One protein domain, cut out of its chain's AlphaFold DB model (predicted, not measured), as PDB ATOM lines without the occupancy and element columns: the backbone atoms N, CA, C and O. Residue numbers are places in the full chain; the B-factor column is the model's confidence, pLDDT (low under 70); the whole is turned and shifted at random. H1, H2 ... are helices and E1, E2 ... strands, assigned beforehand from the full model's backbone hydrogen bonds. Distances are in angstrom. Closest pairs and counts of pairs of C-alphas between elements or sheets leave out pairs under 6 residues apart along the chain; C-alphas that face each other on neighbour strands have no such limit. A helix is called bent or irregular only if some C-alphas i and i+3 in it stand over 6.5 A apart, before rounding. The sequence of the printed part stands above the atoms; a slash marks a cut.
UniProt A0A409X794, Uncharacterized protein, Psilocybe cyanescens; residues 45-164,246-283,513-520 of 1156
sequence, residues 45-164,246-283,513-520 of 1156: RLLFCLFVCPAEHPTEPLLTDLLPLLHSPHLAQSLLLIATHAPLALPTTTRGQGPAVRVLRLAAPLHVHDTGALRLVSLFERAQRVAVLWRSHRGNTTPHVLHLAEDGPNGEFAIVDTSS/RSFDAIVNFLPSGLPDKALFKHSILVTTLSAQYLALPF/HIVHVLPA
ATOM      1  N   ARG A  45       1.879 -57.205  -4.762       60.53
ATOM      2  CA  ARG A  45       1.507 -55.810  -4.418       60.53
ATOM      3  C   ARG A  45       0.383 -55.429  -5.413       60.53
ATOM      4  O   ARG A  45       0.533 -55.845  -6.554       60.53
ATOM      5  N   LEU A  46      -0.691 -54.682  -5.125       56.66
ATOM      6  CA  LEU A  46      -1.309 -54.129  -3.907       56.66
ATOM      7  C   LEU A  46      -2.835 -53.920  -4.191       56.66
ATOM      8  O   LEU A  46      -3.200 -53.104  -5.033       56.66
ATOM      9  N   LEU A  47      -3.747 -54.656  -3.538       62.50
ATOM     10  CA  LEU A  47      -5.152 -54.776  -3.988       62.50
ATOM     11  C   LEU A  47      -6.119 -53.690  -3.462       62.50
ATOM     12  O   LEU A  47      -6.726 -53.849  -2.408       62.50
ATOM     13  N   PHE A  48      -6.377 -52.643  -4.246       64.00
ATOM     14  CA  PHE A  48      -7.447 -51.676  -3.955       64.00
ATOM     15  C   PHE A  48      -8.854 -52.253  -4.250       64.00
ATOM     16  O   PHE A  48      -9.034 -52.999  -5.211       64.00
ATOM     17  N   CYS A  49      -9.864 -51.945  -3.424       62.19
ATOM     18  CA  CYS A  49     -11.250 -52.413  -3.594       62.19
ATOM     19  C   CYS A  49     -12.247 -51.317  -3.187       62.19
ATOM     20  O   CYS A  49     -12.624 -51.196  -2.022       62.19
ATOM     21  N   LEU A  50     -12.672 -50.498  -4.149       64.81
ATOM     22  CA  LEU A  50     -13.594 -49.394  -3.900       64.81
ATOM     23  C   LEU A  50     -15.047 -49.879  -3.778       64.81
ATOM     24  O   LEU A  50     -15.811 -49.831  -4.736       64.81
ATOM     25  N   PHE A  51     -15.456 -50.294  -2.583       64.62
ATOM     26  CA  PHE A  51     -16.877 -50.438  -2.277       64.62
ATOM     27  C   PHE A  51     -17.544 -49.053  -2.362       64.62
ATOM     28  O   PHE A  51     -17.058 -48.087  -1.774       64.62
ATOM     29  N   VAL A  52     -18.641 -48.939  -3.117       63.22
ATOM     30  CA  VAL A  52     -19.389 -47.683  -3.274       63.22
ATOM     31  C   VAL A  52     -20.864 -47.926  -2.988       63.22
ATOM     32  O   VAL A  52     -21.689 -48.042  -3.888       63.22
ATOM     33  N   CYS A  53     -21.200 -48.004  -1.703       59.34
ATOM     34  CA  CYS A  53     -22.594 -48.072  -1.281       59.34
ATOM     35  C   CYS A  53     -23.215 -46.651  -1.297       59.34
ATOM     36  O   CYS A  53     -22.676 -45.760  -0.627       59.34
ATOM     37  N   PRO A  54     -24.292 -46.396  -2.067       60.31
ATOM     38  CA  PRO A  54     -25.066 -45.158  -2.012       60.31
ATOM     39  C   PRO A  54     -26.090 -45.189  -0.865       60.31
ATOM     40  O   PRO A  54     -26.307 -46.219  -0.239       60.31
ATOM     41  N   ALA A  55     -26.715 -44.045  -0.581       58.34
ATOM     42  CA  ALA A  55     -27.473 -43.830   0.655       58.34
ATOM     43  C   ALA A  55     -28.767 -44.645   0.793       58.34
ATOM     44  O   ALA A  55     -29.165 -44.982   1.903       58.34
ATOM     45  N   GLU A  56     -29.458 -44.891  -0.319       61.88
ATOM     46  CA  GLU A  56     -30.916 -45.084  -0.292       61.88
ATOM     47  C   GLU A  56     -31.364 -46.549  -0.187       61.88
ATOM     48  O   GLU A  56     -32.546 -46.820   0.028       61.88
ATOM     49  N   HIS A  57     -30.435 -47.504  -0.294       62.22
ATOM     50  CA  HIS A  57     -30.738 -48.925  -0.145       62.22
ATOM     51  C   HIS A  57     -29.869 -49.576   0.940       62.22
ATOM     52  O   HIS A  57     -28.646 -49.565   0.821       62.22
ATOM     53  N   PRO A  58     -30.473 -50.217   1.966       61.12
ATOM     54  CA  PRO A  58     -29.754 -50.830   3.088       61.12
ATOM     55  C   PRO A  58     -29.057 -52.154   2.718       61.12
ATOM     56  O   PRO A  58     -28.681 -52.934   3.591       61.12
ATOM     57  N   THR A  59     -28.885 -52.433   1.423       66.44
ATOM     58  CA  THR A  59     -28.057 -53.521   0.897       66.44
ATOM     59  C   THR A  59     -26.582 -53.118   0.918       66.44
ATOM     60  O   THR A  59     -25.889 -53.126  -0.101       66.44
ATOM     61  N   GLU A  60     -26.088 -52.782   2.112       67.88
ATOM     62  CA  GLU A  60     -24.656 -52.642   2.355       67.88
ATOM     63  C   GLU A  60     -23.927 -53.937   1.951       67.88
ATOM     64  O   GLU A  60     -24.466 -55.032   2.154       67.88
ATOM     65  N   PRO A  61     -22.709 -53.845   1.379       76.06
ATOM     66  CA  PRO A  61     -21.916 -55.018   1.034       76.06
ATOM     67  C   PRO A  61     -21.613 -55.791   2.318       76.06
ATOM     68  O   PRO A  61     -20.805 -55.367   3.147       76.06
ATOM     69  N   LEU A  62     -22.303 -56.916   2.504       82.94
ATOM     70  CA  LEU A  62     -22.273 -57.639   3.765       82.94
ATOM     71  C   LEU A  62     -20.865 -58.165   4.016       82.94
ATOM     72  O   LEU A  62     -20.152 -58.564   3.093       82.94
ATOM     73  N   LEU A  63     -20.477 -58.231   5.293       87.81
ATOM     74  CA  LEU A  63     -19.169 -58.749   5.691       87.81
ATOM     75  C   LEU A  63     -18.877 -60.111   5.037       87.81
ATOM     76  O   LEU A  63     -17.740 -60.352   4.647       87.81
ATOM     77  N   THR A  64     -19.899 -60.957   4.848       87.75
ATOM     78  CA  THR A  64     -19.847 -62.249   4.133       87.75
ATOM     79  C   THR A  64     -19.253 -62.169   2.733       87.75
ATOM     80  O   THR A  64     -18.525 -63.071   2.329       87.75
ATOM     81  N   ASP A  65     -19.551 -61.096   2.009       84.62
ATOM     82  CA  ASP A  65     -19.146 -60.884   0.621       84.62
ATOM     83  C   ASP A  65     -17.686 -60.368   0.571       84.62
ATOM     84  O   ASP A  65     -16.960 -60.578  -0.402       84.62
ATOM     85  N   LEU A  66     -17.232 -59.774   1.683       88.31
ATOM     86  CA  LEU A  66     -15.864 -59.332   1.967       88.31
ATOM     87  C   LEU A  66     -14.962 -60.425   2.572       88.31
ATOM     88  O   LEU A  66     -13.747 -60.394   2.353       88.31
ATOM     89  N   LEU A  67     -15.520 -61.394   3.318       88.88
ATOM     90  CA  LEU A  67     -14.769 -62.454   4.014       88.88
ATOM     91  C   LEU A  67     -13.707 -63.133   3.124       88.88
ATOM     92  O   LEU A  67     -12.592 -63.300   3.624       88.88
ATOM     93  N   PRO A  68     -13.968 -63.480   1.845       88.19
ATOM     94  CA  PRO A  68     -12.989 -64.172   1.005       88.19
ATOM     95  C   PRO A  68     -11.783 -63.305   0.611       88.19
ATOM     96  O   PRO A  68     -10.690 -63.823   0.391       88.19
ATOM     97  N   LEU A  69     -11.943 -61.975   0.566       88.25
ATOM     98  CA  LEU A  69     -10.823 -61.044   0.383       88.25
ATOM     99  C   LEU A  69     -10.032 -60.881   1.692       88.25
ATOM    100  O   LEU A  69      -8.804 -60.874   1.684       88.25
ATOM    101  N   LEU A  70     -10.738 -60.791   2.823       90.88
ATOM    102  CA  LEU A  70     -10.150 -60.604   4.155       90.88
ATOM    103  C   LEU A  70      -9.357 -61.825   4.653       90.88
ATOM    104  O   LEU A  70      -8.397 -61.656   5.402       90.88
ATOM    105  N   HIS A  71      -9.737 -63.037   4.238       90.44
ATOM    106  CA  HIS A  71      -9.114 -64.292   4.682       90.44
ATOM    107  C   HIS A  71      -8.123 -64.895   3.679       90.44
ATOM    108  O   HIS A  71      -7.485 -65.895   4.005       90.44
ATOM    109  N   SER A  72      -7.954 -64.315   2.484       88.94
ATOM    110  CA  SER A  72      -7.033 -64.875   1.490       88.94
ATOM    111  C   SER A  72      -5.561 -64.739   1.927       88.94
ATOM    112  O   SER A  72      -5.048 -63.613   2.001       88.94
ATOM    113  N   PRO A  73      -4.820 -65.849   2.122       87.56
ATOM    114  CA  PRO A  73      -3.397 -65.803   2.459       87.56
ATOM    115  C   PRO A  73      -2.545 -65.236   1.312       87.56
ATOM    116  O   PRO A  73      -1.467 -64.688   1.549       87.56
ATOM    117  N   HIS A  74      -3.028 -65.293   0.067       85.19
ATOM    118  CA  HIS A  74      -2.356 -64.690  -1.089       85.19
ATOM    119  C   HIS A  74      -2.354 -63.157  -1.017       85.19
ATOM    120  O   HIS A  74      -1.447 -62.512  -1.548       85.19
ATOM    121  N   LEU A  75      -3.335 -62.571  -0.323       87.75
ATOM    122  CA  LEU A  75      -3.446 -61.132  -0.117       87.75
ATOM    123  C   LEU A  75      -2.702 -60.634   1.134       87.75
ATOM    124  O   LEU A  75      -2.559 -59.421   1.282       87.75
ATOM    125  N   ALA A  76      -2.128 -61.509   1.969       88.88
ATOM    126  CA  ALA A  76      -1.429 -61.153   3.215       88.88
ATOM    127  C   ALA A  76      -0.274 -60.135   3.069       88.88
ATOM    128  O   ALA A  76       0.109 -59.467   4.026       88.88
ATOM    129  N   GLN A  77       0.289 -59.991   1.865       88.31
ATOM    130  CA  GLN A  77       1.335 -59.009   1.543       88.31
ATOM    131  C   GLN A  77       0.828 -57.767   0.787       88.31
ATOM    132  O   GLN A  77       1.639 -57.017   0.228       88.31
ATOM    133  N   SER A  78      -0.488 -57.556   0.757       90.25
ATOM    134  CA  SER A  78      -1.176 -56.469   0.060       90.25
ATOM    135  C   SER A  78      -1.949 -55.557   1.026       90.25
ATOM    136  O   SER A  78      -2.057 -55.840   2.221       90.25
ATOM    137  N   LEU A  79      -2.451 -54.444   0.492       91.69
ATOM    138  CA  LEU A  79      -3.237 -53.439   1.199       91.69
ATOM    139  C   LEU A  79      -4.628 -53.379   0.572       91.69
ATOM    140  O   LEU A  79      -4.739 -52.965  -0.578       91.69
ATOM    141  N   LEU A  80      -5.646 -53.761   1.335       92.25
ATOM    142  CA  LEU A  80      -7.055 -53.667   0.979       92.25
ATOM    143  C   LEU A  80      -7.610 -52.338   1.502       92.25
ATOM    144  O   LEU A  80      -7.936 -52.221   2.683       92.25
ATOM    145  N   LEU A  81      -7.703 -51.318   0.648       92.25
ATOM    146  CA  LEU A  81      -8.484 -50.124   0.989       92.25
ATOM    147  C   LEU A  81      -9.954 -50.389   0.639       92.25
ATOM    148  O   LEU A  81     -10.227 -50.864  -0.463       92.25
ATOM    149  N   ILE A  82     -10.857 -50.066   1.564       92.62
ATOM    150  CA  ILE A  82     -12.316 -50.205   1.477       92.62
ATOM    151  C   ILE A  82     -12.907 -48.812   1.692       92.62
ATOM    152  O   ILE A  82     -12.768 -48.277   2.787       92.62
ATOM    153  N   ALA A  83     -13.561 -48.216   0.697       92.81
ATOM    154  CA  ALA A  83     -14.388 -47.031   0.936       92.81
ATOM    155  C   ALA A  83     -15.783 -47.447   1.424       92.81
ATOM    156  O   ALA A  83     -16.283 -48.488   1.022       92.81
ATOM    157  N   THR A  84     -16.407 -46.679   2.315       92.06
ATOM    158  CA  THR A  84     -17.806 -46.894   2.733       92.06
ATOM    159  C   THR A  84     -18.282 -45.715   3.575       92.06
ATOM    160  O   THR A  84     -17.490 -45.141   4.307       92.06
ATOM    161  N   HIS A  85     -19.559 -45.340   3.513       89.88
ATOM    162  CA  HIS A  85     -20.134 -44.397   4.481       89.88
ATOM    163  C   HIS A  85     -20.370 -45.074   5.842       89.88
ATOM    164  O   HIS A  85     -19.929 -44.584   6.881       89.88
ATOM    165  N   ALA A  86     -21.009 -46.246   5.830       88.38
ATOM    166  CA  ALA A  86     -21.258 -47.030   7.030       88.38
ATOM    167  C   ALA A  86     -19.974 -47.755   7.483       88.38
ATOM    168  O   ALA A  86     -19.361 -48.469   6.678       88.38
ATOM    169  N   PRO A  87     -19.525 -47.598   8.742       82.81
ATOM    170  CA  PRO A  87     -18.325 -48.262   9.233       82.81
ATOM    171  C   PRO A  87     -18.571 -49.768   9.393       82.81
ATOM    172  O   PRO A  87     -19.136 -50.222  10.386       82.81
ATOM    173  N   LEU A  88     -18.110 -50.546   8.411       87.75
ATOM    174  CA  LEU A  88     -18.172 -52.006   8.434       87.75
ATOM    175  C   LEU A  88     -17.531 -52.558   9.715       87.75
ATOM    176  O   LEU A  88     -16.365 -52.281  10.008       87.75
ATOM    177  N   ALA A  89     -18.279 -53.394  10.437       90.00
ATOM    178  CA  ALA A  89     -17.803 -54.137  11.601       90.00
ATOM    179  C   ALA A  89     -16.857 -55.273  11.169       90.00
ATOM    180  O   ALA A  89     -17.188 -56.458  11.226       90.00
ATOM    181  N   LEU A  90     -15.674 -54.899  10.677       90.56
ATOM    182  CA  LEU A  90     -14.621 -55.839  10.320       90.56
ATOM    183  C   LEU A  90     -14.210 -56.632  11.570       90.56
ATOM    184  O   LEU A  90     -13.906 -56.024  12.600       90.56
ATOM    185  N   PRO A  91     -14.137 -57.973  11.502       88.12
ATOM    186  CA  PRO A  91     -13.605 -58.752  12.604       88.12
ATOM    187  C   PRO A  91     -12.148 -58.339  12.806       88.12
ATOM    188  O   PRO A  91     -11.395 -58.192  11.839       88.12
ATOM    189  N   THR A  92     -11.726 -58.173  14.058       81.44
ATOM    190  CA  THR A  92     -10.326 -57.905  14.407       81.44
ATOM    191  C   THR A  92      -9.497 -59.159  14.123       81.44
ATOM    192  O   THR A  92      -9.246 -59.961  15.025       81.44
ATOM    193  N   THR A  93      -9.156 -59.379  12.845       69.31
ATOM    194  CA  THR A  93      -8.633 -60.666  12.364       69.31
ATOM    195  C   THR A  93      -7.413 -61.088  13.171       69.31
ATOM    196  O   THR A  93      -6.547 -60.275  13.510       69.31
ATOM    197  N   THR A  94      -7.358 -62.370  13.534       59.38
ATOM    198  CA  THR A  94      -6.413 -62.878  14.531       59.38
ATOM    199  C   THR A  94      -4.978 -62.878  14.006       59.38
ATOM    200  O   THR A  94      -4.463 -63.879  13.515       59.38
ATOM    201  N   ARG A  95      -4.320 -61.729  14.184       65.25
ATOM    202  CA  ARG A  95      -2.868 -61.526  14.166       65.25
ATOM    203  C   ARG A  95      -2.160 -61.902  12.852       65.25
ATOM    204  O   ARG A  95      -1.149 -62.596  12.863       65.25
ATOM    205  N   GLY A  96      -2.623 -61.320  11.742       76.06
ATOM    206  CA  GLY A  96      -1.757 -61.027  10.586       76.06
ATOM    207  C   GLY A  96      -1.716 -62.046   9.442       76.06
ATOM    208  O   GLY A  96      -0.706 -62.108   8.748       76.06
ATOM    209  N   GLN A  97      -2.781 -62.826   9.226       86.94
ATOM    210  CA  GLN A  97      -2.866 -63.777   8.099       86.94
ATOM    211  C   GLN A  97      -3.560 -63.225   6.833       86.94
ATOM    212  O   GLN A  97      -3.424 -63.830   5.774       86.94
ATOM    213  N   GLY A  98      -4.271 -62.093   6.914       90.12
ATOM    214  CA  GLY A  98      -4.967 -61.451   5.781       90.12
ATOM    215  C   GLY A  98      -4.288 -60.167   5.268       90.12
ATOM    216  O   GLY A  98      -3.290 -59.734   5.854       90.12
ATOM    217  N   PRO A  99      -4.810 -59.515   4.208       92.12
ATOM    218  CA  PRO A  99      -4.322 -58.212   3.735       92.12
ATOM    219  C   PRO A  99      -4.426 -57.135   4.813       92.12
ATOM    220  O   PRO A  99      -5.369 -57.145   5.599       92.12
ATOM    221  N   ALA A 100      -3.509 -56.165   4.822       92.19
ATOM    222  CA  ALA A 100      -3.665 -54.986   5.670       92.19
ATOM    223  C   ALA A 100      -4.888 -54.188   5.190       92.19
ATOM    224  O   ALA A 100      -4.931 -53.791   4.029       92.19
ATOM    225  N   VAL A 101      -5.877 -53.955   6.051       93.31
ATOM    226  CA  VAL A 101      -7.147 -53.317   5.675       93.31
ATOM    227  C   VAL A 101      -7.157 -51.855   6.102       93.31
ATOM    228  O   VAL A 101      -6.788 -51.535   7.234       93.31
ATOM    229  N   ARG A 102      -7.609 -50.949   5.233       93.19
ATOM    230  CA  ARG A 102      -7.915 -49.561   5.610       93.19
ATOM    231  C   ARG A 102      -9.344 -49.232   5.218       93.19
ATOM    232  O   ARG A 102      -9.693 -49.384   4.052       93.19
ATOM    233  N   VAL A 103     -10.146 -48.773   6.170       93.31
ATOM    234  CA  VAL A 103     -11.521 -48.342   5.896       93.31
ATOM    235  C   VAL A 103     -11.517 -46.831   5.714       93.31
ATOM    236  O   VAL A 103     -11.249 -46.107   6.666       93.31
ATOM    237  N   LEU A 104     -11.773 -46.367   4.495       93.88
ATOM    238  CA  LEU A 104     -11.988 -44.967   4.148       93.88
ATOM    239  C   LEU A 104     -13.472 -44.653   4.389       93.88
ATOM    240  O   LEU A 104     -14.312 -44.810   3.501       93.88
ATOM    241  N   ARG A 105     -13.783 -44.265   5.626       92.81
ATOM    242  CA  ARG A 105     -15.120 -43.890   6.084       92.81
ATOM    243  C   ARG A 105     -15.516 -42.535   5.485       92.81
ATOM    244  O   ARG A 105     -14.920 -41.519   5.828       92.81
ATOM    245  N   LEU A 106     -16.498 -42.535   4.591       92.38
ATOM    246  CA  LEU A 106     -17.015 -41.346   3.910       92.38
ATOM    247  C   LEU A 106     -17.946 -40.538   4.827       92.38
ATOM    248  O   LEU A 106     -18.653 -41.122   5.646       92.38
ATOM    249  N   ALA A 107     -17.981 -39.220   4.631       91.69
ATOM    250  CA  ALA A 107     -18.840 -38.269   5.348       91.69
ATOM    251  C   ALA A 107     -20.328 -38.514   5.069       91.69
ATOM    252  O   ALA A 107     -21.170 -38.578   5.959       91.69
ATOM    253  N   ALA A 108     -20.620 -38.711   3.785       90.56
ATOM    254  CA  ALA A 108     -21.910 -39.096   3.240       90.56
ATOM    255  C   ALA A 108     -21.697 -40.167   2.155       90.56
ATOM    256  O   ALA A 108     -20.613 -40.217   1.554       90.56
ATOM    257  N   PRO A 109     -22.705 -40.995   1.834       88.56
ATOM    258  CA  PRO A 109     -22.638 -41.942   0.724       88.56
ATOM    259  C   PRO A 109     -22.270 -41.263  -0.602       88.56
ATOM    260  O   PRO A 109     -22.496 -40.066  -0.799       88.56
ATOM    261  N   LEU A 110     -21.667 -42.016  -1.521       86.75
ATOM    262  CA  LEU A 110     -21.150 -41.457  -2.772       86.75
ATOM    263  C   LEU A 110     -22.233 -41.495  -3.859       86.75
ATOM    264  O   LEU A 110     -22.276 -42.396  -4.699       86.75
ATOM    265  N   HIS A 111     -23.154 -40.534  -3.797       82.62
ATOM    266  CA  HIS A 111     -24.241 -40.430  -4.765       82.62
ATOM    267  C   HIS A 111     -23.740 -39.938  -6.133       82.62
ATOM    268  O   HIS A 111     -22.824 -39.126  -6.210       82.62
ATOM    269  N   VAL A 112     -24.323 -40.440  -7.227       76.50
ATOM    270  CA  VAL A 112     -23.838 -40.178  -8.602       76.50
ATOM    271  C   VAL A 112     -24.175 -38.766  -9.083       76.50
ATOM    272  O   VAL A 112     -23.469 -38.229  -9.933       76.50
ATOM    273  N   HIS A 113     -25.261 -38.191  -8.573       73.19
ATOM    274  CA  HIS A 113     -25.885 -37.004  -9.154       73.19
ATOM    275  C   HIS A 113     -25.320 -35.685  -8.602       73.19
ATOM    276  O   HIS A 113     -25.229 -34.714  -9.347       73.19
ATOM    277  N   ASP A 114     -24.855 -35.674  -7.351       68.50
ATOM    278  CA  ASP A 114     -24.616 -34.442  -6.590       68.50
ATOM    279  C   ASP A 114     -23.136 -34.342  -6.197       68.50
ATOM    280  O   ASP A 114     -22.696 -34.874  -5.179       68.50
ATOM    281  N   THR A 115     -22.318 -33.724  -7.058       83.12
ATOM    282  CA  THR A 115     -20.837 -33.629  -6.938       83.12
ATOM    283  C   THR A 115     -20.074 -34.966  -6.865       83.12
ATOM    284  O   THR A 115     -18.849 -34.973  -6.719       83.12
ATOM    285  N   GLY A 116     -20.757 -36.107  -7.021       86.38
ATOM    286  CA  GLY A 116     -20.199 -37.452  -6.833       86.38
ATOM    287  C   GLY A 116     -18.926 -37.742  -7.623       86.38
ATOM    288  O   GLY A 116     -18.030 -38.407  -7.112       86.38
ATOM    289  N   ALA A 117     -18.811 -37.192  -8.835       90.81
ATOM    290  CA  ALA A 117     -17.605 -37.268  -9.655       90.81
ATOM    291  C   ALA A 117     -16.378 -36.650  -8.958       90.81
ATOM    292  O   ALA A 117     -15.330 -37.287  -8.882       90.81
ATOM    293  N   LEU A 118     -16.520 -35.444  -8.397       92.31
ATOM    294  CA  LEU A 118     -15.439 -34.739  -7.705       92.31
ATOM    295  C   LEU A 118     -15.071 -35.454  -6.401       92.31
ATOM    296  O   LEU A 118     -13.902 -35.780  -6.197       92.31
ATOM    297  N   ARG A 119     -16.066 -35.815  -5.575       91.06
ATOM    298  CA  ARG A 119     -15.833 -36.597  -4.346       91.06
ATOM    299  C   ARG A 119     -15.147 -37.939  -4.632       91.06
ATOM    300  O   ARG A 119     -14.304 -38.368  -3.844       91.06
ATOM    301  N   LEU A 120     -15.451 -38.580  -5.763       92.00
ATOM    302  CA  LEU A 120     -14.798 -39.811  -6.215       92.00
ATOM    303  C   LEU A 120     -13.337 -39.587  -6.650       92.00
ATOM    304  O   LEU A 120     -12.480 -40.388  -6.280       92.00
ATOM    305  N   VAL A 121     -13.023 -38.497  -7.363       93.19
ATOM    306  CA  VAL A 121     -11.626 -38.124  -7.673       93.19
ATOM    307  C   VAL A 121     -10.843 -37.880  -6.386       93.19
ATOM    308  O   VAL A 121      -9.818 -38.527  -6.166       93.19
ATOM    309  N   SER A 122     -11.354 -37.043  -5.477       92.50
ATOM    310  CA  SER A 122     -10.718 -36.797  -4.178       92.50
ATOM    311  C   SER A 122     -10.528 -38.103  -3.396       92.50
ATOM    312  O   SER A 122      -9.469 -38.344  -2.819       92.50
ATOM    313  N   LEU A 123     -11.519 -38.999  -3.391       92.88
ATOM    314  CA  LEU A 123     -11.424 -40.321  -2.766       92.88
ATOM    315  C   LEU A 123     -10.318 -41.195  -3.385       92.88
ATOM    316  O   LEU A 123      -9.564 -41.814  -2.633       92.88
ATOM    317  N   PHE A 124     -10.154 -41.208  -4.713       93.81
ATOM    318  CA  PHE A 124      -9.041 -41.907  -5.362       93.81
ATOM    319  C   PHE A 124      -7.678 -41.273  -5.048       93.81
ATOM    320  O   PHE A 124      -6.733 -42.002  -4.749       93.81
ATOM    321  N   GLU A 125      -7.548 -39.944  -5.035       93.06
ATOM    322  CA  GLU A 125      -6.299 -39.297  -4.612       93.06
ATOM    323  C   GLU A 125      -5.929 -39.655  -3.169       93.06
ATOM    324  O   GLU A 125      -4.780 -39.980  -2.867       93.06
ATOM    325  N   ARG A 126      -6.909 -39.610  -2.262       90.38
ATOM    326  CA  ARG A 126      -6.729 -39.892  -0.832       90.38
ATOM    327  C   ARG A 126      -6.362 -41.362  -0.629       90.38
ATOM    328  O   ARG A 126      -5.397 -41.663   0.074       90.38
ATOM    329  N   ALA A 127      -7.002 -42.268  -1.366       92.44
ATOM    330  CA  ALA A 127      -6.600 -43.666  -1.465       92.44
ATOM    331  C   ALA A 127      -5.171 -43.855  -2.018       92.44
ATOM    332  O   ALA A 127      -4.415 -44.669  -1.483       92.44
ATOM    333  N   GLN A 128      -4.751 -43.093  -3.035       92.50
ATOM    334  CA  GLN A 128      -3.372 -43.112  -3.536       92.50
ATOM    335  C   GLN A 128      -2.385 -42.642  -2.458       92.50
ATOM    336  O   GLN A 128      -1.363 -43.303  -2.258       92.50
ATOM    337  N   ARG A 129      -2.689 -41.559  -1.725       91.50
ATOM    338  CA  ARG A 129      -1.866 -41.071  -0.601       91.50
ATOM    339  C   ARG A 129      -1.704 -42.162   0.470       91.50
ATOM    340  O   ARG A 129      -0.575 -42.481   0.841       91.50
ATOM    341  N   VAL A 130      -2.790 -42.826   0.876       91.44
ATOM    342  CA  VAL A 130      -2.758 -43.955   1.831       91.44
ATOM    343  C   VAL A 130      -1.959 -45.152   1.287       91.44
ATOM    344  O   VAL A 130      -1.163 -45.746   2.019       91.44
ATOM    345  N   ALA A 131      -2.100 -45.491   0.002       90.25
ATOM    346  CA  ALA A 131      -1.345 -46.577  -0.624       90.25
ATOM    347  C   ALA A 131       0.164 -46.281  -0.718       90.25
ATOM    348  O   ALA A 131       0.980 -47.181  -0.511       90.25
ATOM    349  N   VAL A 132       0.558 -45.032  -0.988       89.81
ATOM    350  CA  VAL A 132       1.964 -44.589  -0.963       89.81
ATOM    351  C   VAL A 132       2.533 -44.642   0.458       89.81
ATOM    352  O   VAL A 132       3.612 -45.205   0.649       89.81
ATOM    353  N   LEU A 133       1.798 -44.153   1.462       90.38
ATOM    354  CA  LEU A 133       2.219 -44.211   2.867       90.38
ATOM    355  C   LEU A 133       2.391 -45.653   3.366       90.38
ATOM    356  O   LEU A 133       3.374 -45.962   4.034       90.38
ATOM    357  N   TRP A 134       1.493 -46.572   3.009       90.06
ATOM    358  CA  TRP A 134       1.664 -47.985   3.356       90.06
ATOM    359  C   TRP A 134       2.839 -48.642   2.610       90.06
ATOM    360  O   TRP A 134       3.551 -49.465   3.188       90.06
ATOM    361  N   ARG A 135       3.089 -48.264   1.343       88.38
ATOM    362  CA  ARG A 135       4.257 -48.737   0.575       88.38
ATOM    363  C   ARG A 135       5.577 -48.303   1.225       88.38
ATOM    364  O   ARG A 135       6.502 -49.114   1.242       88.38
ATOM    365  N   SER A 136       5.673 -47.080   1.759       89.56
ATOM    366  CA  SER A 136       6.888 -46.593   2.433       89.56
ATOM    367  C   SER A 136       7.081 -47.197   3.830       89.56
ATOM    368  O   SER A 136       8.198 -47.559   4.186       89.56
ATOM    369  N   HIS A 137       6.005 -47.415   4.590       87.81
ATOM    370  CA  HIS A 137       6.055 -47.987   5.944       87.81
ATOM    371  C   HIS A 137       6.059 -49.530   5.981       87.81
ATOM    372  O   HIS A 137       5.708 -50.127   7.003       87.81
ATOM    373  N   ARG A 138       6.455 -50.200   4.887       80.19
ATOM    374  CA  ARG A 138       6.387 -51.664   4.705       80.19
ATOM    375  C   ARG A 138       7.424 -52.419   5.556       80.19
ATOM    376  O   ARG A 138       8.402 -52.960   5.046       80.19
ATOM    377  N   GLY A 139       7.171 -52.455   6.860       75.94
ATOM    378  CA  GLY A 139       8.021 -53.037   7.903       75.94
ATOM    379  C   GLY A 139       7.693 -52.516   9.309       75.94
ATOM    380  O   GLY A 139       8.014 -53.184  10.286       75.94
ATOM    381  N   ASN A 140       7.012 -51.370   9.424       75.69
ATOM    382  CA  ASN A 140       6.512 -50.859  10.700       75.69
ATOM    383  C   ASN A 140       5.212 -51.586  11.105       75.69
ATOM    384  O   ASN A 140       4.379 -51.908  10.253       75.69
ATOM    385  N   THR A 141       5.005 -51.814  12.403       78.94
ATOM    386  CA  THR A 141       3.859 -52.543  12.976       78.94
ATOM    387  C   THR A 141       2.585 -51.693  13.037       78.94
ATOM    388  O   THR A 141       1.902 -51.641  14.059       78.94
ATOM    389  N   THR A 142       2.237 -51.029  11.927       83.81
ATOM    390  CA  THR A 142       0.935 -50.356  11.779       83.81
ATOM    391  C   THR A 142      -0.197 -51.371  11.988       83.81
ATOM    392  O   THR A 142      -0.049 -52.521  11.559       83.81
ATOM    393  N   PRO A 143      -1.322 -50.993  12.623       87.12
ATOM    394  CA  PRO A 143      -2.388 -51.941  12.912       87.12
ATOM    395  C   PRO A 143      -2.945 -52.554  11.620       87.12
ATOM    396  O   PRO A 143      -2.970 -51.928  10.553       87.12
ATOM    397  N   HIS A 144      -3.327 -53.829  11.714       90.25
ATOM    398  CA  HIS A 144      -3.710 -54.640  10.559       90.25
ATOM    399  C   HIS A 144      -4.966 -54.092   9.880       90.25
ATOM    400  O   HIS A 144      -4.935 -53.835   8.681       90.25
ATOM    401  N   VAL A 145      -5.993 -53.781  10.673       92.19
ATOM    402  CA  VAL A 145      -7.153 -52.963  10.295       92.19
ATOM    403  C   VAL A 145      -6.958 -51.556  10.870       92.19
ATOM    404  O   VAL A 145      -6.471 -51.416  11.990       92.19
ATOM    405  N   LEU A 146      -7.299 -50.513  10.111       92.69
ATOM    406  CA  LEU A 146      -7.182 -49.111  10.533       92.69
ATOM    407  C   LEU A 146      -8.268 -48.293   9.816       92.69
ATOM    408  O   LEU A 146      -8.355 -48.329   8.590       92.69
ATOM    409  N   HIS A 147      -9.122 -47.600  10.566       93.12
ATOM    410  CA  HIS A 147     -10.211 -46.784  10.016       93.12
ATOM    411  C   HIS A 147      -9.758 -45.325   9.871       93.12
ATOM    412  O   HIS A 147      -9.040 -44.821  10.730       93.12
ATOM    413  N   LEU A 148     -10.155 -44.666   8.785       92.62
ATOM    414  CA  LEU A 148      -9.825 -43.284   8.441       92.62
ATOM    415  C   LEU A 148     -11.112 -42.561   8.038       92.62
ATOM    416  O   LEU A 148     -11.804 -43.048   7.147       92.62
ATOM    417  N   ALA A 149     -11.431 -41.423   8.655       92.62
ATOM    418  CA  ALA A 149     -12.662 -40.673   8.379       92.62
ATOM    419  C   ALA A 149     -12.441 -39.481   7.430       92.62
ATOM    420  O   ALA A 149     -11.427 -38.789   7.533       92.62
ATOM    421  N   GLU A 150     -13.404 -39.224   6.540       90.50
ATOM    422  CA  GLU A 150     -13.423 -38.064   5.634       90.50
ATOM    423  C   GLU A 150     -13.424 -36.743   6.428       90.50
ATOM    424  O   GLU A 150     -12.577 -35.892   6.179       90.50
ATOM    425  N   ASP A 151     -14.253 -36.628   7.473       85.88
ATOM    426  CA  ASP A 151     -14.425 -35.405   8.285       85.88
ATOM    427  C   ASP A 151     -13.457 -35.282   9.482       85.88
ATOM    428  O   ASP A 151     -13.793 -34.728  10.531       85.88
ATOM    429  N   GLY A 152     -12.253 -35.850   9.387       79.94
ATOM    430  CA  GLY A 152     -11.286 -35.801  10.488       79.94
ATOM    431  C   GLY A 152     -10.796 -34.367  10.774       79.94
ATOM    432  O   GLY A 152     -10.240 -33.754   9.865       79.94
ATOM    433  N   PRO A 153     -10.869 -33.826  12.014       73.06
ATOM    434  CA  PRO A 153     -10.368 -32.477  12.336       73.06
ATOM    435  C   PRO A 153      -8.881 -32.200  12.028       73.06
ATOM    436  O   PRO A 153      -8.484 -31.039  11.982       73.06
ATOM    437  N   ASN A 154      -8.065 -33.228  11.770       73.12
ATOM    438  CA  ASN A 154      -6.668 -33.091  11.329       73.12
ATOM    439  C   ASN A 154      -6.514 -33.125   9.791       73.12
ATOM    440  O   ASN A 154      -5.404 -33.293   9.284       73.12
ATOM    441  N   GLY A 155      -7.617 -33.009   9.049       63.06
ATOM    442  CA  GLY A 155      -7.678 -33.155   7.599       63.06
ATOM    443  C   GLY A 155      -8.197 -34.523   7.146       63.06
ATOM    444  O   GLY A 155      -8.207 -35.511   7.887       63.06
ATOM    445  N   GLU A 156      -8.621 -34.559   5.885       66.19
ATOM    446  CA  GLU A 156      -9.340 -35.678   5.279       66.19
ATOM    447  C   GLU A 156      -8.550 -36.992   5.350       66.19
ATOM    448  O   GLU A 156      -7.445 -37.101   4.813       66.19
ATOM    449  N   PHE A 157      -9.126 -38.015   5.987       74.81
ATOM    450  CA  PHE A 157      -8.513 -39.334   6.182       74.81
ATOM    451  C   PHE A 157      -7.149 -39.306   6.904       74.81
ATOM    452  O   PHE A 157      -6.379 -40.263   6.801       74.81
ATOM    453  N   ALA A 158      -6.841 -38.246   7.663       68.50
ATOM    454  CA  ALA A 158      -5.623 -38.160   8.477       68.50
ATOM    455  C   ALA A 158      -5.762 -38.845   9.851       68.50
ATOM    456  O   ALA A 158      -4.764 -39.237  10.457       68.50
ATOM    457  N   ILE A 159      -6.990 -38.977  10.363       60.50
ATOM    458  CA  ILE A 159      -7.257 -39.498  11.709       60.50
ATOM    459  C   ILE A 159      -7.495 -41.003  11.677       60.50
ATOM    460  O   ILE A 159      -8.378 -41.481  10.969       60.50
ATOM    461  N   VAL A 160      -6.753 -41.725  12.519       72.38
ATOM    462  CA  VAL A 160      -7.087 -43.099  12.908       72.38
ATOM    463  C   VAL A 160      -8.353 -43.058  13.763       72.38
ATOM    464  O   VAL A 160      -8.302 -42.664  14.929       72.38
ATOM    465  N   ASP A 161      -9.476 -43.481  13.191       57.53
ATOM    466  CA  ASP A 161     -10.749 -43.661  13.889       57.53
ATOM    467  C   ASP A 161     -10.561 -44.793  14.921       57.53
ATOM    468  O   ASP A 161     -10.673 -45.981  14.617       57.53
ATOM    469  N   THR A 162     -10.223 -44.435  16.164       55.50
ATOM    470  CA  THR A 162     -10.006 -45.370  17.291       55.50
ATOM    471  C   THR A 162     -11.327 -45.873  17.892       55.50
ATOM    472  O   THR A 162     -11.413 -46.228  19.064       55.50
ATOM    473  N   SER A 163     -12.376 -45.940  17.071       51.44
ATOM    474  CA  SER A 163     -13.759 -46.237  17.455       51.44
ATOM    475  C   SER A 163     -13.987 -47.667  17.973       51.44
ATOM    476  O   SER A 163     -15.034 -47.936  18.555       51.44
ATOM    477  N   SER A 164     -12.993 -48.560  17.882       46.66
ATOM    478  CA  SER A 164     -12.992 -49.852  18.591       46.66
ATOM    479  C   SER A 164     -12.665 -49.754  20.091       46.66
ATOM    480  O   SER A 164     -12.793 -50.748  20.800       46.66
ATOM    481  N   ARG A 246       2.272 -48.194 -10.288       85.88
ATOM    482  CA  ARG A 246       0.876 -47.730 -10.449       85.88
ATOM    483  C   ARG A 246       0.202 -47.512  -9.090       85.88
ATOM    484  O   ARG A 246       0.536 -48.203  -8.121       85.88
ATOM    485  N   SER A 247      -0.741 -46.574  -9.009       88.31
ATOM    486  CA  SER A 247      -1.401 -46.239  -7.742       88.31
ATOM    487  C   SER A 247      -2.202 -47.426  -7.207       88.31
ATOM    488  O   SER A 247      -2.001 -47.788  -6.043       88.31
ATOM    489  N   PHE A 248      -2.984 -48.091  -8.065       89.88
ATOM    490  CA  PHE A 248      -3.796 -49.272  -7.746       89.88
ATOM    491  C   PHE A 248      -3.555 -50.426  -8.728       89.88
ATOM    492  O   PHE A 248      -3.253 -50.203  -9.896       89.88
ATOM    493  N   ASP A 249      -3.719 -51.667  -8.263       88.00
ATOM    494  CA  ASP A 249      -3.529 -52.873  -9.083       88.00
ATOM    495  C   ASP A 249      -4.840 -53.467  -9.621       88.00
ATOM    496  O   ASP A 249      -4.882 -54.026 -10.717       88.00
ATOM    497  N   ALA A 250      -5.926 -53.307  -8.872       89.19
ATOM    498  CA  ALA A 250      -7.290 -53.539  -9.326       89.19
ATOM    499  C   ALA A 250      -8.227 -52.566  -8.601       89.19
ATOM    500  O   ALA A 250      -7.813 -51.956  -7.620       89.19
ATOM    501  N   ILE A 251      -9.475 -52.456  -9.051       88.94
ATOM    502  CA  ILE A 251     -10.592 -51.869  -8.309       88.94
ATOM    503  C   ILE A 251     -11.790 -52.801  -8.445       88.94
ATOM    504  O   ILE A 251     -12.161 -53.185  -9.555       88.94
ATOM    505  N   VAL A 252     -12.407 -53.135  -7.314       89.75
ATOM    506  CA  VAL A 252     -13.700 -53.823  -7.262       89.75
ATOM    507  C   VAL A 252     -14.750 -52.819  -6.816       89.75
ATOM    508  O   VAL A 252     -14.739 -52.413  -5.658       89.75
ATOM    509  N   ASN A 253     -15.607 -52.413  -7.747       89.00
ATOM    510  CA  ASN A 253     -16.771 -51.576  -7.512       89.00
ATOM    511  C   ASN A 253     -17.991 -52.455  -7.222       89.00
ATOM    512  O   ASN A 253     -18.338 -53.318  -8.030       89.00
ATOM    513  N   PHE A 254     -18.642 -52.229  -6.087       88.06
ATOM    514  CA  PHE A 254     -19.869 -52.927  -5.711       88.06
ATOM    515  C   PHE A 254     -21.059 -52.045  -6.059       88.06
ATOM    516  O   PHE A 254     -21.255 -51.000  -5.444       88.06
ATOM    517  N   LEU A 255     -21.829 -52.465  -7.063       87.44
ATOM    518  CA  LEU A 255     -23.013 -51.744  -7.502       87.44
ATOM    519  C   LEU A 255     -24.189 -52.021  -6.544       87.44
ATOM    520  O   LEU A 255     -24.362 -53.166  -6.122       87.44
ATOM    521  N   PRO A 256     -25.011 -51.011  -6.215       85.44
ATOM    522  CA  PRO A 256     -26.179 -51.172  -5.350       85.44
ATOM    523  C   PRO A 256     -27.310 -51.932  -6.042       85.44
ATOM    524  O   PRO A 256     -27.442 -51.891  -7.268       85.44
ATOM    525  N   SER A 257     -28.185 -52.558  -5.252       82.75
ATOM    526  CA  SER A 257     -29.491 -52.994  -5.751       82.75
ATOM    527  C   SER A 257     -30.480 -51.830  -5.850       82.75
ATOM    528  O   SER A 257     -30.159 -50.697  -5.491       82.75
ATOM    529  N   GLY A 258     -31.658 -52.086  -6.425       84.25
ATOM    530  CA  GLY A 258     -32.752 -51.116  -6.570       84.25
ATOM    531  C   GLY A 258     -32.540 -49.983  -7.586       84.25
ATOM    532  O   GLY A 258     -33.507 -49.567  -8.225       84.25
ATOM    533  N   LEU A 259     -31.301 -49.525  -7.823       84.75
ATOM    534  CA  LEU A 259     -31.032 -48.503  -8.838       84.75
ATOM    535  C   LEU A 259     -31.415 -48.991 -10.250       84.75
ATOM    536  O   LEU A 259     -31.102 -50.123 -10.627       84.75
ATOM    537  N   PRO A 260     -32.027 -48.130 -11.086       90.31
ATOM    538  CA  PRO A 260     -32.384 -48.487 -12.453       90.31
ATOM    539  C   PRO A 260     -31.132 -48.700 -13.314       90.31
ATOM    540  O   PRO A 260     -30.145 -47.978 -13.167       90.31
ATOM    541  N   ASP A 261     -31.206 -49.601 -14.301       89.25
ATOM    542  CA  ASP A 261     -30.107 -49.930 -15.231       89.25
ATOM    543  C   ASP A 261     -29.373 -48.693 -15.789       89.25
ATOM    544  O   ASP A 261     -28.153 -48.695 -15.930       89.25
ATOM    545  N   LYS A 262     -30.091 -47.596 -16.077       90.06
ATOM    546  CA  LYS A 262     -29.486 -46.340 -16.562       90.06
ATOM    547  C   LYS A 262     -28.558 -45.678 -15.531       90.06
ATOM    548  O   LYS A 262     -27.537 -45.120 -15.923       90.06
ATOM    549  N   ALA A 263     -28.901 -45.725 -14.243       88.69
ATOM    550  CA  ALA A 263     -28.074 -45.202 -13.158       88.69
ATOM    551  C   ALA A 263     -26.893 -46.139 -12.868       88.69
ATOM    552  O   ALA A 263     -25.761 -45.670 -12.772       88.69
ATOM    553  N   LEU A 264     -27.126 -47.458 -12.851       88.25
ATOM    554  CA  LEU A 264     -26.064 -48.469 -12.743       88.25
ATOM    555  C   LEU A 264     -25.025 -48.339 -13.868       88.25
ATOM    556  O   LEU A 264     -23.821 -48.407 -13.617       88.25
ATOM    557  N   PHE A 265     -25.474 -48.086 -15.102       90.19
ATOM    558  CA  PHE A 265     -24.598 -47.861 -16.251       90.19
ATOM    559  C   PHE A 265     -23.786 -46.565 -16.116       90.19
ATOM    560  O   PHE A 265     -22.563 -46.606 -16.236       90.19
ATOM    561  N   LYS A 266     -24.439 -45.435 -15.795       91.06
ATOM    562  CA  LYS A 266     -23.763 -44.150 -15.533       91.06
ATOM    563  C   LYS A 266     -22.720 -44.270 -14.420       91.06
ATOM    564  O   LYS A 266     -21.599 -43.805 -14.591       91.06
ATOM    565  N   HIS A 267     -23.060 -44.937 -13.320       87.69
ATOM    566  CA  HIS A 267     -22.148 -45.184 -12.207       87.69
ATOM    567  C   HIS A 267     -20.946 -46.044 -12.632       87.69
ATOM    568  O   HIS A 267     -19.800 -45.706 -12.339       87.69
ATOM    569  N   SER A 268     -21.193 -47.133 -13.369       90.38
ATOM    570  CA  SER A 268     -20.136 -48.021 -13.870       90.38
ATOM    571  C   SER A 268     -19.172 -47.286 -14.804       90.38
ATOM    572  O   SER A 268     -17.958 -47.457 -14.684       90.38
ATOM    573  N   ILE A 269     -19.692 -46.431 -15.696       91.00
ATOM    574  CA  ILE A 269     -18.894 -45.533 -16.544       91.00
ATOM    575  C   ILE A 269     -18.057 -44.592 -15.677       91.00
ATOM    576  O   ILE A 269     -16.840 -44.578 -15.823       91.00
ATOM    577  N   LEU A 270     -18.688 -43.856 -14.758       91.19
ATOM    578  CA  LEU A 270     -18.046 -42.830 -13.931       91.19
ATOM    579  C   LEU A 270     -16.883 -43.391 -13.099       91.19
ATOM    580  O   LEU A 270     -15.798 -42.813 -13.071       91.19
ATOM    581  N   VAL A 271     -17.079 -44.550 -12.466       90.25
ATOM    582  CA  VAL A 271     -16.009 -45.230 -11.721       90.25
ATOM    583  C   VAL A 271     -14.922 -45.748 -12.666       90.25
ATOM    584  O   VAL A 271     -13.744 -45.692 -12.320       90.25
ATOM    585  N   THR A 272     -15.270 -46.201 -13.874       91.25
ATOM    586  CA  THR A 272     -14.286 -46.675 -14.865       91.25
ATOM    587  C   THR A 272     -13.405 -45.541 -15.394       91.25
ATOM    588  O   THR A 272     -12.185 -45.674 -15.396       91.25
ATOM    589  N   THR A 273     -13.992 -44.418 -15.819       93.12
ATOM    590  CA  THR A 273     -13.238 -43.299 -16.404       93.12
ATOM    591  C   THR A 273     -12.325 -42.641 -15.377       93.12
ATOM    592  O   THR A 273     -11.131 -42.482 -15.630       93.12
ATOM    593  N   LEU A 274     -12.853 -42.323 -14.191       93.62
ATOM    594  CA  LEU A 274     -12.100 -41.618 -13.154       93.62
ATOM    595  C   LEU A 274     -11.018 -42.492 -12.500       93.62
ATOM    596  O   LEU A 274     -10.003 -41.958 -12.052       93.62
ATOM    597  N   SER A 275     -11.182 -43.823 -12.484       92.88
ATOM    598  CA  SER A 275     -10.160 -44.739 -11.953       92.88
ATOM    599  C   SER A 275      -8.972 -44.976 -12.885       92.88
ATOM    600  O   SER A 275      -7.884 -45.312 -12.409       92.88
ATOM    601  N   ALA A 276      -9.148 -44.808 -14.197       91.88
ATOM    602  CA  ALA A 276      -8.173 -45.227 -15.202       91.88
ATOM    603  C   ALA A 276      -6.778 -44.611 -15.003       91.88
ATOM    604  O   ALA A 276      -5.775 -45.318 -15.096       91.88
ATOM    605  N   GLN A 277      -6.710 -43.326 -14.642       92.62
ATOM    606  CA  GLN A 277      -5.455 -42.616 -14.355       92.62
ATOM    607  C   GLN A 277      -4.656 -43.220 -13.182       92.62
ATOM    608  O   GLN A 277      -3.429 -43.172 -13.181       92.62
ATOM    609  N   TYR A 278      -5.332 -43.842 -12.209       91.31
ATOM    610  CA  TYR A 278      -4.711 -44.473 -11.037       91.31
ATOM    611  C   TYR A 278      -4.313 -45.941 -11.286       91.31
ATOM    612  O   TYR A 278      -3.506 -46.513 -10.546       91.31
ATOM    613  N   LEU A 279      -4.890 -46.554 -12.321       89.94
ATOM    614  CA  LEU A 279      -4.626 -47.924 -12.766       89.94
ATOM    615  C   LEU A 279      -3.551 -47.984 -13.858       89.94
ATOM    616  O   LEU A 279      -2.860 -48.996 -13.994       89.94
ATOM    617  N   ALA A 280      -3.386 -46.898 -14.615       88.94
ATOM    618  CA  ALA A 280      -2.312 -46.736 -15.576       88.94
ATOM    619  C   ALA A 280      -0.938 -46.971 -14.923       88.94
ATOM    620  O   ALA A 280      -0.640 -46.504 -13.820       88.94
ATOM    621  N   LEU A 281      -0.067 -47.686 -15.635       82.94
ATOM    622  CA  LEU A 281       1.355 -47.691 -15.312       82.94
ATOM    623  C   LEU A 281       1.916 -46.289 -15.604       82.94
ATOM    624  O   LEU A 281       1.704 -45.798 -16.715       82.94
ATOM    625  N   PRO A 282       2.655 -45.651 -14.676       78.38
ATOM    626  CA  PRO A 282       3.352 -44.409 -14.991       78.38
ATOM    627  C   PRO A 282       4.332 -44.675 -16.140       78.38
ATOM    628  O   PRO A 282       5.186 -45.562 -16.042       78.38
ATOM    629  N   PHE A 283       4.181 -43.940 -17.245       74.00
ATOM    630  CA  PHE A 283       4.967 -44.131 -18.463       74.00
ATOM    631  C   PHE A 283       6.456 -43.870 -18.192       74.00
ATOM    632  O   PHE A 283       6.916 -42.730 -18.198       74.00
ATOM    633  N   HIS A 513      -6.898 -53.808 -13.263       82.88
ATOM    634  CA  HIS A 513      -8.236 -54.392 -13.408       82.88
ATOM    635  C   HIS A 513      -9.348 -53.514 -12.836       82.88
ATOM    636  O   HIS A 513      -9.209 -52.961 -11.754       82.88
ATOM    637  N   ILE A 514     -10.478 -53.443 -13.539       83.94
ATOM    638  CA  ILE A 514     -11.722 -52.825 -13.062       83.94
ATOM    639  C   ILE A 514     -12.789 -53.909 -13.075       83.94
ATOM    640  O   ILE A 514     -12.931 -54.637 -14.059       83.94
ATOM    641  N   VAL A 515     -13.513 -54.033 -11.970       84.75
ATOM    642  CA  VAL A 515     -14.523 -55.067 -11.765       84.75
ATOM    643  C   VAL A 515     -15.768 -54.427 -11.187       84.75
ATOM    644  O   VAL A 515     -15.708 -53.841 -10.116       84.75
ATOM    645  N   HIS A 516     -16.893 -54.580 -11.880       84.62
ATOM    646  CA  HIS A 516     -18.207 -54.193 -11.372       84.62
ATOM    647  C   HIS A 516     -18.920 -55.452 -10.881       84.62
ATOM    648  O   HIS A 516     -19.185 -56.363 -11.667       84.62
ATOM    649  N   VAL A 517     -19.193 -55.520  -9.580       85.12
ATOM    650  CA  VAL A 517     -20.003 -56.573  -8.961       85.12
ATOM    651  C   VAL A 517     -21.454 -56.114  -9.010       85.12
ATOM    652  O   VAL A 517     -21.795 -55.095  -8.413       85.12
ATOM    653  N   LEU A 518     -22.290 -56.841  -9.752       84.94
ATOM    654  CA  LEU A 518     -23.732 -56.606  -9.793       84.94
ATOM    655  C   LEU A 518     -24.425 -57.241  -8.570       84.94
ATOM    656  O   LEU A 518     -23.942 -58.260  -8.065       84.94
ATOM    657  N   PRO A 519     -25.563 -56.687  -8.118       80.00
ATOM    658  CA  PRO A 519     -26.348 -57.250  -7.023       80.00
ATOM    659  C   PRO A 519     -26.881 -58.660  -7.300       80.00
ATOM    660  O   PRO A 519     -27.193 -59.013  -8.436       80.00
ATOM    661  N   ALA A 520     -27.070 -59.438  -6.233       74.31
ATOM    662  CA  ALA A 520     -27.637 -60.790  -6.282       74.31
ATOM    663  C   ALA A 520     -29.122 -60.826  -6.699       74.31
ATOM    664  O   ALA A 520     -29.593 -61.807  -7.273       74.31
TER     665      ALA A 520
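Overview. This is residues 45 to 164, 246 to 283 and 513 to 520 of the 1156 residues of an uncharacterized protein of Psilocybe cyanescens (UniProt A0A409X794). Two small parallel sheets, one of E1, E2 and E3 and one of E4 and E5, stand side by side, with the loop residues 47 to 51 running between E1 and E4, and two long helices cover one side of this broken wall: H2 over E1 and E2, H3 over E4 and E5. The short helix H1 only grazes the three-stranded sheet, and two long loops go with that sheet's strands along the chain: residues 85 to 99 between E1 and E2, and residues 150 to 164 after E3, their C-alphas 10 to 22 A and 12 to 21 A from the mean of all C-alphas. The printed part has 166 residues with three named helices and five named strands, in the order H1 E1 E2 H2 E3 E4 H3 E5; the class is mixed, helices and strands, though under half of the residues are in named elements. The three-stranded sheet has the order E1 E2 E3, and both sheets are parallel throughout. The whole is compact, with a radius of gyration of the C-alphas of 15.2 A, and rounded, spanning 45 by 39 by 35 A.

Arrangement. In the largest sheet the inner strand is E2, residues 100 to 105, and the edge strands are E1, residues 79 to 84, and E3, residues 145 to 149. E1 and E2 are parallel at 20 degrees, with N 80 and O 100 at 2.8 A and N 104 and O 82 at 2.7 A, within hydrogen-bond range. E2 and E3 are also parallel at 20 degrees, with N 105 and O 148 at 2.8 A. H2, residues 116 to 136, is on one face of this sheet, an arrangement of two layers, helix over sheet. Its height over the sheet is 9.5 A, and it lies over E1 and E2; on the local plane it stands at 29 degrees to E2, only just along the strands. The closest C-alphas of E1 and H2 are those of Leu 81 and Ala 127, 7.2 A apart. E2, H2 and E3 form a strand-helix-strand unit, two parallel neighbour strands with a helix between them in the chain, and its crossover is left-handed. H1, residues 63 to 70, only grazes the sheet, with its residues 66 to 70. H3, residues 261 to 279, is not on that sheet, but it touches H2 with its residues 270 to 278 alone. The closest C-alphas of H2 and H3 are those of Val 121 and Leu 274, 6.5 A apart; the helices run the same way at a tilt of 36 degrees, only just steep. In the second sheet E4, residues 250 to 254, and E5, residues 513 to 517, are parallel at 14 degrees, with N 251 and O 513 at 2.8 A. The closest C-alphas of H3 and E5 are those of Thr 272 and Ile 514, 6.9 A apart. E1 and E4 are apart, and so are H2 and E4. In H2 every O i to N i+4 pair is within hydrogen-bond range; in H1 2 of 4 are, and in H3 13 of 15.

Along the chain. H1 begins at C-alpha 63, (-19.169, -58.749, 5.691), and measures 9.3 A; it is only just irregular, with C-alphas 65 and 68 7.0 A apart. E1 and E2 are each 16.0 A long, E3 13.6 A, E4 13.1 A and E5 12.8 A. H2 is the longest helix, 30.1 A from C-alpha 116 at (-20.199, -37.452, -6.833) to C-alpha 136. H3 measures 25.7 A, has a kink of 26 degrees near residue 273, and is only just irregular, with C-alphas 274 and 277 6.8 A apart. E5 ends at C-alpha 517, (-20.003, -56.573, -8.961).

Size, cuts and confidence. The two C-alphas farthest apart are those of Gly 139 and Pro 260, at 45.5 A. Residues 165 to 245 are not printed, and C-alphas 164 and 246 are 32.3 A apart across that cut; residues 284 to 512 are not printed either, with 17.5 A between C-alphas 283 and 513. Of the links that are printed whole, E1 to E2 is long, with 15 residues, and the others are short. The mean pLDDT of the printed part is 83.3, and 28 residues are under 70, among them residues 45 to 60, 93 to 95 and 161 to 164.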